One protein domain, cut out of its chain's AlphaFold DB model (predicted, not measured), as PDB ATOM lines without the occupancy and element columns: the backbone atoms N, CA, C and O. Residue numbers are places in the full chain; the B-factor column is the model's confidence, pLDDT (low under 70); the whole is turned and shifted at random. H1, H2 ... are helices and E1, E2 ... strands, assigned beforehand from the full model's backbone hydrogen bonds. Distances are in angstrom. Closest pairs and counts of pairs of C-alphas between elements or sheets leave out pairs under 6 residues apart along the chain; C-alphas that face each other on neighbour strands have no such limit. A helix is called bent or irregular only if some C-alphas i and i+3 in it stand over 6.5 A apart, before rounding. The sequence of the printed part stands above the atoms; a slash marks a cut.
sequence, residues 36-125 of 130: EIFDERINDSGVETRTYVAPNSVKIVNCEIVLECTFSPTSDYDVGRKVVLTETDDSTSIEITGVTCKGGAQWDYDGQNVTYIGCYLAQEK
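This is residues 36 to 125 of the 130 residues of an uncharacterized protein of Caenorhabditis tropicalis (UniProt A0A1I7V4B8). A strongly twisted sheet is built along one long, bent strand, E7, with E4 running beside it on one side and, on the other, E1 beside its last part and the hairpin E5 and E6 beside its first part. A second small sheet, the hairpin E2 and E3, comes near E4 and E7 with Leu 67 and near E5 with Glu 64, and the short helix H1 packs on the large sheet next to E1. The printed part has 90 residues, with one named helix and seven named strands in the order H1, E1, E2, E3, E4, E5, E6, E7; both sheets are antiparallel and the class is mostly strand. The whole is compact, with a radius of gyration of the C-alphas of 13.3 A, yet elongated, with spans of 41 by 26 by 21 A.

Find C-alpha 36 at (46.095, -35.763, 12.452); from there H1 runs over residues 36 to 41. Next come E1, residues 48 to 53, 15.4 A long, then E2, residues 57 to 61, 12.1 A, and E3, residues 64 to 68, 12.6 A. Look for E4 from C-alpha 78 at (27.925, -37.648, 23.950): it covers residues 78 to 86, spans 24.2 A and bends by 51 degrees at residue 82. E5 is residues 100 to 102, and E6 is residues 106 to 109. E7, residues 112 to 124, spans 27.5 A, bends by 83 degrees at residue 115 and ends at C-alpha 124, (24.956, -34.697, 18.929).

Begin at H1, which is on the branched sheet at a height of 7.3 A, over none of its strands; its closest C-alphas to E1 are Phe 38 and Tyr 52, 6.5 A. In H1 every O i to N i+4 pair is within hydrogen-bond range. E1 is antiparallel to E7, with N 51 and O 121 at 2.8 A. In the hairpin E2 and E3, N 66 and O 59 are 2.8 A apart. The closest C-alphas of E3 and E4 are Leu 67 and Lys 82, 7.0 A. E4 and E7 are antiparallel, with N 81 and O 120 at 2.8 A; E4 lies on one side of E7, E1 and E6 on the other. E5, E6 and E7 form a meander, each strand the antiparallel neighbour of the one before: N 100 and O 108 are 2.8 A apart, N 109 and O 112 2.9 A. With E4 they make a Greek key, in which the first of four strands is the antiparallel neighbour of the fourth.

The C-alphas farthest apart, Ser 75 and Gly 103, are 42.4 A from each other. The printed part has no cut. The link E4 to E5 is long, 13 residues; look there for residues 94 to 95, paired antiparallel with residues 83 to 84 of E4. The mean pLDDT of the printed part is 85.1, and residues 89 to 94, 103 and 125 are under 70.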
ATOM      1  N   GLU A  36      45.930 -36.438  13.747       94.25
ATOM      2  CA  GLU A  36      46.095 -35.763  12.452       94.25
ATOM      3  C   GLU A  36      45.104 -36.290  11.406       94.25
ATOM      4  O   GLU A  36      44.387 -35.509  10.792       94.25
ATOM      5  N   ILE A  37      44.987 -37.617  11.277       92.06
ATOM      6  CA  ILE A  37      44.012 -38.239  10.368       92.06
ATOM      7  C   ILE A  37      42.580 -37.912  10.801       92.06
ATOM      8  O   ILE A  37      41.712 -37.692   9.961       92.06
ATOM      9  N   PHE A  38      42.321 -37.889  12.111       92.31
ATOM     10  CA  PHE A  38      41.023 -37.497  12.638       92.31
ATOM     11  C   PHE A  38      40.678 -36.058  12.240       92.31
ATOM     12  O   PHE A  38      39.593 -35.829  11.715       92.31
ATOM     13  N   ASP A  39      41.591 -35.108  12.430       91.31
ATOM     14  CA  ASP A  39      41.365 -33.701  12.094       91.31
ATOM     15  C   ASP A  39      41.180 -33.482  10.586       91.31
ATOM     16  O   ASP A  39      40.346 -32.671  10.192       91.31
ATOM     17  N   GLU A  40      41.899 -34.234   9.750       89.50
ATOM     18  CA  GLU A  40      41.812 -34.136   8.290       89.50
ATOM     19  C   GLU A  40      40.544 -34.785   7.715       89.50
ATOM     20  O   GLU A  40      39.900 -34.207   6.841       89.50
ATOM     21  N   ARG A  41      40.186 -35.989   8.179       87.50
ATOM     22  CA  ARG A  41      39.199 -36.846   7.496       87.50
ATOM     23  C   ARG A  41      37.919 -37.096   8.282       87.50
ATOM     24  O   ARG A  41      36.949 -37.582   7.708       87.50
ATOM     25  N   ILE A  42      37.897 -36.830   9.589       88.94
ATOM     26  CA  ILE A  42      36.769 -37.184  10.468       88.94
ATOM     27  C   ILE A  42      36.147 -35.947  11.115       88.94
ATOM     28  O   ILE A  42      34.928 -35.875  11.215       88.94
ATOM     29  N   ASN A  43      36.940 -34.990  11.586       87.69
ATOM     30  CA  ASN A  43      36.468 -33.919  12.461       87.69
ATOM     31  C   ASN A  43      35.458 -32.976  11.772       87.69
ATOM     32  O   ASN A  43      34.539 -32.468  12.414       87.69
ATOM     33  N   ASP A  44      35.560 -32.806  10.451       80.38
ATOM     34  CA  ASP A  44      34.640 -31.966   9.681       80.38
ATOM     35  C   ASP A  44      33.307 -32.680   9.385       80.38
ATOM     36  O   ASP A  44      33.113 -33.331   8.356       80.38
ATOM     37  N   SER A  45      32.384 -32.609  10.344       73.12
ATOM     38  CA  SER A  45      31.047 -33.203  10.236       73.12
ATOM     39  C   SER A  45      29.956 -32.198   9.852       73.12
ATOM     40  O   SER A  45      28.919 -32.575   9.310       73.12
ATOM     41  N   GLY A  46      30.132 -30.916  10.184       73.25
ATOM     42  CA  GLY A  46      29.108 -29.870  10.039       73.25
ATOM     43  C   GLY A  46      27.835 -30.045  10.896       73.25
ATOM     44  O   GLY A  46      27.143 -29.057  11.152       73.25
ATOM     45  N   VAL A  47      27.531 -31.259  11.375       78.88
ATOM     46  CA  VAL A  47      26.294 -31.608  12.100       78.88
ATOM     47  C   VAL A  47      26.506 -31.908  13.585       78.88
ATOM     48  O   VAL A  47      25.647 -31.572  14.398       78.88
ATOM     49  N   GLU A  48      27.665 -32.445  13.959       84.00
ATOM     50  CA  GLU A  48      28.035 -32.794  15.336       84.00
ATOM     51  C   GLU A  48      29.443 -32.289  15.666       84.00
ATOM     52  O   GLU A  48      30.255 -32.030  14.774       84.00
ATOM     53  N   THR A  49      29.743 -32.141  16.956       88.12
ATOM     54  CA  THR A  49      31.119 -31.907  17.409       88.12
ATOM     55  C   THR A  49      31.780 -33.249  17.667       88.12
ATOM     56  O   THR A  49      31.238 -34.078  18.390       88.12
ATOM     57  N   ARG A  50      32.959 -33.476  17.086       90.38
ATOM     58  CA  ARG A  50      33.700 -34.728  17.241       90.38
ATOM     59  C   ARG A  50      34.973 -34.471  18.036       90.38
ATOM     60  O   ARG A  50      35.664 -33.484  17.818       90.38
ATOM     61  N   THR A  51      35.307 -35.379  18.942       92.25
ATOM     62  CA  THR A  51      36.562 -35.348  19.701       92.25
ATOM     63  C   THR A  51      37.299 -36.660  19.514       92.25
ATOM     64  O   THR A  51      36.735 -37.724  19.759       92.25
ATOM     65  N   TYR A  52      38.561 -36.594  19.104       93.94
ATOM     66  CA  TYR A  52      39.411 -37.772  18.966       93.94
ATOM     67  C   TYR A  52      39.521 -38.558  20.278       93.94
ATOM     68  O   TYR A  52      39.701 -37.985  21.354       93.94
ATOM     69  N   VAL A  53      39.470 -39.887  20.175       95.00
ATOM     70  CA  VAL A  53      39.715 -40.799  21.293       95.00
ATOM     71  C   VAL A  53      40.736 -41.838  20.850       95.00
ATOM     72  O   VAL A  53      40.463 -42.680  19.994       95.00
ATOM     73  N   ALA A  54      41.919 -41.807  21.462       95.06
ATOM     74  CA  ALA A  54      42.933 -42.822  21.222       95.06
ATOM     75  C   ALA A  54      42.430 -44.202  21.697       95.06
ATOM     76  O   ALA A  54      41.960 -44.323  22.834       95.06
ATOM     77  N   PRO A  55      42.536 -45.257  20.871       94.19
ATOM     78  CA  PRO A  55      42.234 -46.610  21.317       94.19
ATOM     79  C   PRO A  55      43.182 -47.085  22.420       94.19
ATOM     80  O   PRO A  55      44.393 -46.888  22.342       94.19
ATOM     81  N   ASN A  56      42.641 -47.786  23.417       94.69
ATOM     82  CA  ASN A  56      43.433 -48.440  24.461       94.69
ATOM     83  C   ASN A  56      44.061 -49.741  23.951       94.69
ATOM     84  O   ASN A  56      45.160 -50.119  24.354       94.69
ATOM     85  N   SER A  57      43.320 -50.469  23.114       93.12
ATOM     86  CA  SER A  57      43.732 -51.754  22.565       93.12
ATOM     87  C   SER A  57      43.003 -52.039  21.258       93.12
ATOM     88  O   SER A  57      41.838 -51.674  21.081       93.12
ATOM     89  N   VAL A  58      43.700 -52.734  20.364       91.38
ATOM     90  CA  VAL A  58      43.153 -53.293  19.132       91.38
ATOM     91  C   VAL A  58      43.613 -54.739  19.042       91.38
ATOM     92  O   VAL A  58      44.800 -55.022  19.210       91.38
ATOM     93  N   LYS A  59      42.684 -55.661  18.805       90.44
ATOM     94  CA  LYS A  59      42.976 -57.095  18.716       90.44
ATOM     95  C   LYS A  59      42.007 -57.796  17.776       90.44
ATOM     96  O   LYS A  59      40.905 -57.312  17.548       90.44
ATOM     97  N   ILE A  60      42.418 -58.950  17.265       87.31
ATOM     98  CA  ILE A  60      41.560 -59.840  16.481       87.31
ATOM     99  C   ILE A  60      41.080 -60.944  17.422       87.31
ATOM    100  O   ILE A  60      41.897 -61.625  18.042       87.31
ATOM    101  N   VAL A  61      39.767 -61.113  17.559       84.81
ATOM    102  CA  VAL A  61      39.160 -62.181  18.366       84.81
ATOM    103  C   VAL A  61      38.091 -62.845  17.522       84.81
ATOM    104  O   VAL A  61      37.201 -62.163  17.035       84.81
ATOM    105  N   ASN A  62      38.178 -64.164  17.338       80.81
ATOM    106  CA  ASN A  62      37.220 -64.930  16.530       80.81
ATOM    107  C   ASN A  62      36.960 -64.319  15.138       80.81
ATOM    108  O   ASN A  62      35.844 -64.366  14.640       80.81
ATOM    109  N   CYS A  63      37.994 -63.743  14.519       78.00
ATOM    110  CA  CYS A  63      37.916 -63.092  13.206       78.00
ATOM    111  C   CYS A  63      37.115 -61.814  13.115       78.00
ATOM    112  O   CYS A  63      36.799 -61.349  12.024       78.00
ATOM    113  N   GLU A  64      36.952 -61.175  14.262       82.38
ATOM    114  CA  GLU A  64      36.422 -59.836  14.376       82.38
ATOM    115  C   GLU A  64      37.496 -58.911  14.945       82.38
ATOM    116  O   GLU A  64      38.286 -59.288  15.820       82.38
ATOM    117  N   ILE A  65      37.521 -57.674  14.449       87.00
ATOM    118  CA  ILE A  65      38.333 -56.623  15.048       87.00
ATOM    119  C   ILE A  65      37.628 -56.156  16.317       87.00
ATOM    120  O   ILE A  65      36.529 -55.605  16.283       87.00
ATOM    121  N   VAL A  66      38.299 -56.325  17.448       88.56
ATOM    122  CA  VAL A  66      37.877 -55.773  18.727       88.56
ATOM    123  C   VAL A  66      38.695 -54.524  19.002       88.56
ATOM    124  O   VAL A  66      39.907 -54.583  19.222       88.56
ATOM    125  N   LEU A  67      38.002 -53.390  19.009       91.44
ATOM    126  CA  LEU A  67      38.554 -52.081  19.326       91.44
ATOM    127  C   LEU A  67      38.080 -51.647  20.716       91.44
ATOM    128  O   LEU A  67      36.877 -51.563  20.968       91.44
ATOM    129  N   GLU A  68      39.006 -51.386  21.633       93.06
ATOM    130  CA  GLU A  68      38.706 -50.949  22.999       93.06
ATOM    131  C   GLU A  68      39.072 -49.477  23.178       93.06
ATOM    132  O   GLU A  68      40.215 -49.084  22.955       93.06
ATOM    133  N   CYS A  69      38.105 -48.671  23.616       93.44
ATOM    134  CA  CYS A  69      38.249 -47.228  23.790       93.44
ATOM    135  C   CYS A  69      37.564 -46.794  25.080       93.44
ATOM    136  O   CYS A  69      36.494 -47.308  25.415       93.44
ATOM    137  N   THR A  70      38.182 -45.856  25.792       94.31
ATOM    138  CA  THR A  70      37.588 -45.239  26.978       94.31
ATOM    139  C   THR A  70      36.954 -43.923  26.569       94.31
ATOM    140  O   THR A  70      37.651 -42.963  26.254       94.31
ATOM    141  N   PHE A  71      35.627 -43.874  26.600       92.69
ATOM    142  CA  PHE A  71      34.877 -42.648  26.370       92.69
ATOM    143  C   PHE A  71      34.651 -41.934  27.703       92.69
ATOM    144  O   PHE A  71      34.307 -42.568  28.697       92.69
ATOM    145  N   SER A  72      34.864 -40.620  27.720       90.44
ATOM    146  CA  SER A  72      34.594 -39.759  28.877       90.44
ATOM    147  C   SER A  72      33.510 -38.751  28.495       90.44
ATOM    148  O   SER A  72      33.847 -37.607  28.190       90.44
ATOM    149  N   PRO A  73      32.235 -39.179  28.424       85.69
ATOM    150  CA  PRO A  73      31.141 -38.281  28.095       85.69
ATOM    151  C   PRO A  73      31.011 -37.199  29.171       85.69
ATOM    152  O   PRO A  73      31.101 -37.461  30.371       85.69
ATOM    153  N   THR A  74      30.822 -35.973  28.717       85.81
ATOM    154  CA  THR A  74      30.562 -34.776  29.525       85.81
ATOM    155  C   THR A  74      29.088 -34.372  29.498       85.81
ATOM    156  O   THR A  74      28.671 -33.515  30.275       85.81
ATOM    157  N   SER A  75      28.310 -35.008  28.621       84.81
ATOM    158  CA  SER A  75      26.896 -34.771  28.365       84.81
ATOM    159  C   SER A  75      26.185 -36.086  28.024       84.81
ATOM    160  O   SER A  75      26.815 -37.009  27.508       84.81
ATOM    161  N   ASP A  76      24.871 -36.162  28.251       84.12
ATOM    162  CA  ASP A  76      24.036 -37.304  27.833       84.12
ATOM    163  C   ASP A  76      23.909 -37.420  26.300       84.12
ATOM    164  O   ASP A  76      23.512 -38.462  25.783       84.12
ATOM    165  N   TYR A  77      24.274 -36.361  25.571       84.88
ATOM    166  CA  TYR A  77      24.319 -36.333  24.105       84.88
ATOM    167  C   TYR A  77      25.662 -36.804  23.527       84.88
ATOM    168  O   TYR A  77      25.833 -36.838  22.307       84.88
ATOM    169  N   ASP A  78      26.626 -37.150  24.386       89.06
ATOM    170  CA  ASP A  78      27.925 -37.648  23.950       89.06
ATOM    171  C   ASP A  78      27.850 -39.159  23.666       89.06
ATOM    172  O   ASP A  78      27.642 -39.984  24.560       89.06
ATOM    173  N   VAL A  79      28.089 -39.540  22.415       90.06
ATOM    174  CA  VAL A  79      28.070 -40.921  21.932       90.06
ATOM    175  C   VAL A  79      29.484 -41.353  21.551       90.06
ATOM    176  O   VAL A  79      30.122 -40.789  20.662       90.06
ATOM    177  N   GLY A  80      29.989 -42.393  22.216       90.31
ATOM    178  CA  GLY A  80      31.262 -43.014  21.861       90.31
ATOM    179  C   GLY A  80      31.144 -43.839  20.583       90.31
ATOM    180  O   GLY A  80      30.358 -44.783  20.526       90.31
ATOM    181  N   ARG A  81      31.946 -43.520  19.566       90.62
ATOM    182  CA  ARG A  81      31.934 -44.184  18.259       90.62
ATOM    183  C   ARG A  81      33.238 -44.951  18.046       90.62
ATOM    184  O   ARG A  81      34.324 -44.436  18.310       90.62
ATOM    185  N   LYS A  82      33.120 -46.192  17.571       91.81
ATOM    186  CA  LYS A  82      34.226 -47.055  17.122       91.81
ATOM    187  C   LYS A  82      34.072 -47.253  15.630       91.81
ATOM    188  O   LYS A  82      33.074 -47.841  15.217       91.81
ATOM    189  N   VAL A  83      35.012 -46.758  14.842       90.62
ATOM    190  CA  VAL A  83      34.769 -46.546  13.418       90.62
ATOM    191  C   VAL A  83      35.883 -47.051  12.528       90.62
ATOM    192  O   VAL A  83      37.023 -47.238  12.960       90.62
ATOM    193  N   VAL A  84      35.503 -47.260  11.275       89.75
ATOM    194  CA  VAL A  84      36.338 -47.687  10.159       89.75
ATOM    195  C   VAL A  84      36.404 -46.548   9.150       89.75
ATOM    196  O   VAL A  84      35.395 -45.898   8.887       89.75
ATOM    197  N   LEU A  85      37.588 -46.326   8.586       88.94
ATOM    198  CA  LEU A  85      37.789 -45.501   7.402       88.94
ATOM    199  C   LEU A  85      38.162 -46.391   6.228       88.94
ATOM    200  O   LEU A  85      39.067 -47.226   6.332       88.94
ATOM    201  N   THR A  86      37.509 -46.168   5.098       89.25
ATOM    202  CA  THR A  86      37.861 -46.781   3.819       89.25
ATOM    203  C   THR A  86      38.694 -45.808   2.977       89.25
ATOM    204  O   THR A  86      39.069 -44.720   3.430       89.25
ATOM    205  N   GLU A  87      39.051 -46.212   1.760       83.19
ATOM    206  CA  GLU A  87      39.756 -45.343   0.811       83.19
ATOM    207  C   GLU A  87      38.898 -44.167   0.323       83.19
ATOM    208  O   GLU A  87      39.463 -43.132  -0.021       83.19
ATOM    209  N   THR A  88      37.565 -44.304   0.291       77.50
ATOM    210  CA  THR A  88      36.678 -43.275  -0.281       77.50
ATOM    211  C   THR A  88      35.880 -42.484   0.746       77.50
ATOM    212  O   THR A  88      35.352 -41.435   0.386       77.50
ATOM    213  N   ASP A  89      35.762 -42.969   1.985       69.38
ATOM    214  CA  ASP A  89      34.920 -42.318   2.990       69.38
ATOM    215  C   ASP A  89      35.722 -41.335   3.840       69.38
ATOM    216  O   ASP A  89      36.454 -41.706   4.763       69.38
ATOM    217  N   ASP A  90      35.525 -40.056   3.532       61.84
ATOM    218  CA  ASP A  90      35.804 -38.952   4.436       61.84
ATOM    219  C   ASP A  90      34.498 -38.609   5.179       61.84
ATOM    220  O   ASP A  90      33.409 -38.566   4.604       61.84
ATOM    221  N   SER A  91      34.581 -38.403   6.492       57.22
ATOM    222  CA  SER A  91      33.489 -37.986   7.389       57.22
ATOM    223  C   SER A  91      32.312 -38.965   7.600       57.22
ATOM    224  O   SER A  91      31.571 -38.814   8.579       57.22
ATOM    225  N   THR A  92      32.160 -40.010   6.776       58.72
ATOM    226  CA  THR A  92      31.194 -41.110   6.984       58.72
ATOM    227  C   THR A  92      31.862 -42.233   7.761       58.72
ATOM    228  O   THR A  92      32.243 -43.274   7.252       58.72
ATOM    229  N   SER A  93      32.078 -41.982   9.041       58.16
ATOM    230  CA  SER A  93      32.651 -42.963   9.944       58.16
ATOM    231  C   SER A  93      31.627 -44.063  10.236       58.16
ATOM    232  O   SER A  93      30.616 -43.812  10.899       58.16
ATOM    233  N   ILE A  94      31.872 -45.271   9.733       65.56
ATOM    234  CA  ILE A  94      30.942 -46.394   9.874       65.56
ATOM    235  C   ILE A  94      31.347 -47.241  11.074       65.56
ATOM    236  O   ILE A  94      32.540 -47.424  11.324       65.56
ATOM    237  N   GLU A  95      30.372 -47.723  11.847       76.12
ATOM    238  CA  GLU A  95      30.644 -48.588  12.996       76.12
ATOM    239  C   GLU A  95      31.473 -49.808  12.575       76.12
ATOM    240  O   GLU A  95      31.237 -50.403  11.529       76.12
ATOM    241  N   ILE A  96      32.436 -50.206  13.410       79.38
ATOM    242  CA  ILE A  96      33.407 -51.282  13.117       79.38
ATOM    243  C   ILE A  96      32.799 -52.684  12.908       79.38
ATOM    244  O   ILE A  96      33.506 -53.664  12.682       79.38
ATOM    245  N   THR A  97      31.481 -52.810  12.991       77.38
ATOM    246  CA  THR A  97      30.759 -54.054  12.735       77.38
ATOM    247  C   THR A  97      30.802 -54.422  11.254       77.38
ATOM    248  O   THR A  97      30.634 -53.557  10.408       77.38
ATOM    249  N   GLY A  98      30.952 -55.707  10.920       76.06
ATOM    250  CA  GLY A  98      30.876 -56.169   9.524       76.06
ATOM    251  C   GLY A  98      32.165 -56.014   8.711       76.06
ATOM    252  O   GLY A  98      32.150 -56.241   7.504       76.06
ATOM    253  N   VAL A  99      33.285 -55.677   9.357       82.44
ATOM    254  CA  VAL A  99      34.609 -55.712   8.725       82.44
ATOM    255  C   VAL A  99      35.046 -57.166   8.545       82.44
ATOM    256  O   VAL A  99      35.107 -57.930   9.508       82.44
ATOM    257  N   THR A 100      35.365 -57.551   7.313       84.12
ATOM    258  CA  THR A 100      35.747 -58.921   6.946       84.12
ATOM    259  C   THR A 100      37.177 -58.972   6.431       84.12
ATOM    260  O   THR A 100      37.664 -58.023   5.824       84.12
ATOM    261  N   CYS A 101      37.882 -60.074   6.666       84.88
ATOM    262  CA  CYS A 101      39.202 -60.262   6.076       84.88
ATOM    263  C   CYS A 101      39.087 -60.848   4.660       84.88
ATOM    264  O   CYS A 101      38.488 -61.906   4.467       84.88
ATOM    265  N   LYS A 102      39.729 -60.214   3.674       80.19
ATOM    266  CA  LYS A 102      39.856 -60.696   2.295       80.19
ATOM    267  C   LYS A 102      41.274 -61.171   2.002       80.19
ATOM    268  O   LYS A 102      42.255 -60.463   2.225       80.19
ATOM    269  N   GLY A 103      41.382 -62.390   1.465       68.62
ATOM    270  CA  GLY A 103      42.638 -62.939   0.934       68.62
ATOM    271  C   GLY A 103      43.772 -63.093   1.954       68.62
ATOM    272  O   GLY A 103      44.911 -63.319   1.561       68.62
ATOM    273  N   GLY A 104      43.469 -62.950   3.242       72.50
ATOM    274  CA  GLY A 104      44.409 -63.081   4.347       72.50
ATOM    275  C   GLY A 104      45.415 -61.955   4.549       72.50
ATOM    276  O   GLY A 104      46.361 -62.089   5.317       72.50
ATOM    277  N   ALA A 105      45.229 -60.831   3.868       74.06
ATOM    278  CA  ALA A 105      46.157 -59.708   3.969       74.06
ATOM    279  C   ALA A 105      45.461 -58.373   4.221       74.06
ATOM    280  O   ALA A 105      46.126 -57.396   4.557       74.06
ATOM    281  N   GLN A 106      44.143 -58.311   4.030       85.25
ATOM    282  CA  GLN A 106      43.448 -57.043   3.931       85.25
ATOM    283  C   GLN A 106      42.072 -57.111   4.571       85.25
ATOM    284  O   GLN A 106      41.339 -58.082   4.397       85.25
ATOM    285  N   TRP A 107      41.709 -56.047   5.273       88.19
ATOM    286  CA  TRP A 107      40.375 -55.877   5.821       88.19
ATOM    287  C   TRP A 107      39.497 -55.123   4.836       88.19
ATOM    288  O   TRP A 107      39.948 -54.201   4.156       88.19
ATOM    289  N   ASP A 108      38.247 -55.546   4.756       87.19
ATOM    290  CA  ASP A 108      37.244 -55.039   3.842       87.19
ATOM    291  C   ASP A 108      35.982 -54.672   4.603       87.19
ATOM    292  O   ASP A 108      35.508 -55.428   5.454       87.19
ATOM    293  N   TYR A 109      35.438 -53.518   4.262       86.44
ATOM    294  CA  TYR A 109      34.138 -53.071   4.708       86.44
ATOM    295  C   TYR A 109      33.317 -52.708   3.471       86.44
ATOM    296  O   TYR A 109      33.714 -51.840   2.697       86.44
ATOM    297  N   ASP A 110      32.202 -53.409   3.267       84.19
ATOM    298  CA  ASP A 110      31.274 -53.199   2.145       84.19
ATOM    299  C   ASP A 110      31.949 -53.130   0.756       84.19
ATOM    300  O   ASP A 110      31.652 -52.285  -0.085       84.19
ATOM    301  N   GLY A 111      32.917 -54.020   0.503       84.94
ATOM    302  CA  GLY A 111      33.624 -54.066  -0.779       84.94
ATOM    303  C   GLY A 111      34.770 -53.066  -0.922       84.94
ATOM    304  O   GLY A 111      35.380 -53.024  -1.993       84.94
ATOM    305  N   GLN A 112      35.075 -52.298   0.123       86.94
ATOM    306  CA  GLN A 112      36.167 -51.338   0.151       86.94
ATOM    307  C   GLN A 112      37.253 -51.712   1.154       86.94
ATOM    308  O   GLN A 112      36.987 -52.219   2.244       86.94
ATOM    309  N   ASN A 113      38.492 -51.364   0.816       88.56
ATOM    310  CA  ASN A 113      39.643 -51.591   1.677       88.56
ATOM    311  C   ASN A 113      39.549 -50.721   2.932       88.56
ATOM    312  O   ASN A 113      39.396 -49.500   2.844       88.56
ATOM    313  N   VAL A 114      39.714 -51.339   4.098       89.69
ATOM    314  CA  VAL A 114      39.862 -50.611   5.357       89.69
ATOM    315  C   VAL A 114      41.257 -50.003   5.419       89.69
ATOM    316  O   VAL A 114      42.260 -50.718   5.407       89.69
ATOM    317  N   THR A 115      41.312 -48.680   5.519       91.00
ATOM    318  CA  THR A 115      42.559 -47.917   5.623       91.00
ATOM    319  C   THR A 115      42.923 -47.639   7.068       91.00
ATOM    320  O   THR A 115      44.081 -47.807   7.429       91.00
ATOM    321  N   TYR A 116      41.947 -47.277   7.904       92.00
ATOM    322  CA  TYR A 116      42.153 -47.021   9.327       92.00
ATOM    323  C   TYR A 116      40.963 -47.475  10.165       92.00
ATOM    324  O   TYR A 116      39.838 -47.581   9.685       92.00
ATOM    325  N   ILE A 117      41.213 -47.677  11.452       92.62
ATOM    326  CA  ILE A 117      40.185 -47.864  12.479       92.62
ATOM    327  C   ILE A 117      40.460 -46.942  13.664       92.62
ATOM    328  O   ILE A 117      41.580 -46.472  13.850       92.62
ATOM    329  N   GLY A 118      39.475 -46.673  14.507       94.06
ATOM    330  CA  GLY A 118      39.721 -45.872  15.703       94.06
ATOM    331  C   GLY A 118      38.451 -45.400  16.377       94.06
ATOM    332  O   GLY A 118      37.366 -45.918  16.115       94.06
ATOM    333  N   CYS A 119      38.602 -44.448  17.289       93.69
ATOM    334  CA  CYS A 119      37.508 -43.979  18.116       93.69
ATOM    335  C   CYS A 119      37.412 -42.463  18.137       93.69
ATOM    336  O   CYS A 119      38.408 -41.745  18.043       93.69
ATOM    337  N   TYR A 120      36.189 -41.987  18.308       92.69
ATOM    338  CA  TYR A 120      35.923 -40.597  18.627       92.69
ATOM    339  C   TYR A 120      34.659 -40.493  19.481       92.69
ATOM    340  O   TYR A 120      33.835 -41.408  19.521       92.69
ATOM    341  N   LEU A 121      34.528 -39.388  20.198       92.44
ATOM    342  CA  LEU A 121      33.318 -39.009  20.907       92.44
ATOM    343  C   LEU A 121      32.546 -38.034  20.021       92.44
ATOM    344  O   LEU A 121      33.102 -37.011  19.623       92.44
ATOM    345  N   ALA A 122      31.310 -38.369  19.677       90.88
ATOM    346  CA  ALA A 122      30.408 -37.492  18.946       90.88
ATOM    347  C   ALA A 122      29.481 -36.805  19.944       90.88
ATOM    348  O   ALA A 122      28.873 -37.485  20.760       90.88
ATOM    349  N   GLN A 123      29.364 -35.489  19.878       88.75
ATOM    350  CA  GLN A 123      28.361 -34.737  20.611       88.75
ATOM    351  C   GLN A 123      27.269 -34.332  19.631       88.75
ATOM    352  O   GLN A 123      27.455 -33.431  18.803       88.75
ATOM    353  N   GLU A 124      26.137 -35.023  19.717       81.69
ATOM    354  CA  GLU A 124      24.956 -34.697  18.929       81.69
ATOM    355  C   GLU A 124      24.364 -33.394  19.488       81.69
ATOM    356  O   GLU A 124      24.213 -33.230  20.700       81.69
ATOM    357  N   LYS A 125      24.084 -32.406  18.628       68.88
ATOM    358  CA  LYS A 125      23.438 -31.172  19.093       68.88
ATOM    359  C   LYS A 125      22.056 -31.520  19.630       68.88
ATOM    360  O   LYS A 125      21.305 -32.235  18.969       68.88
TER     361      LYS A 125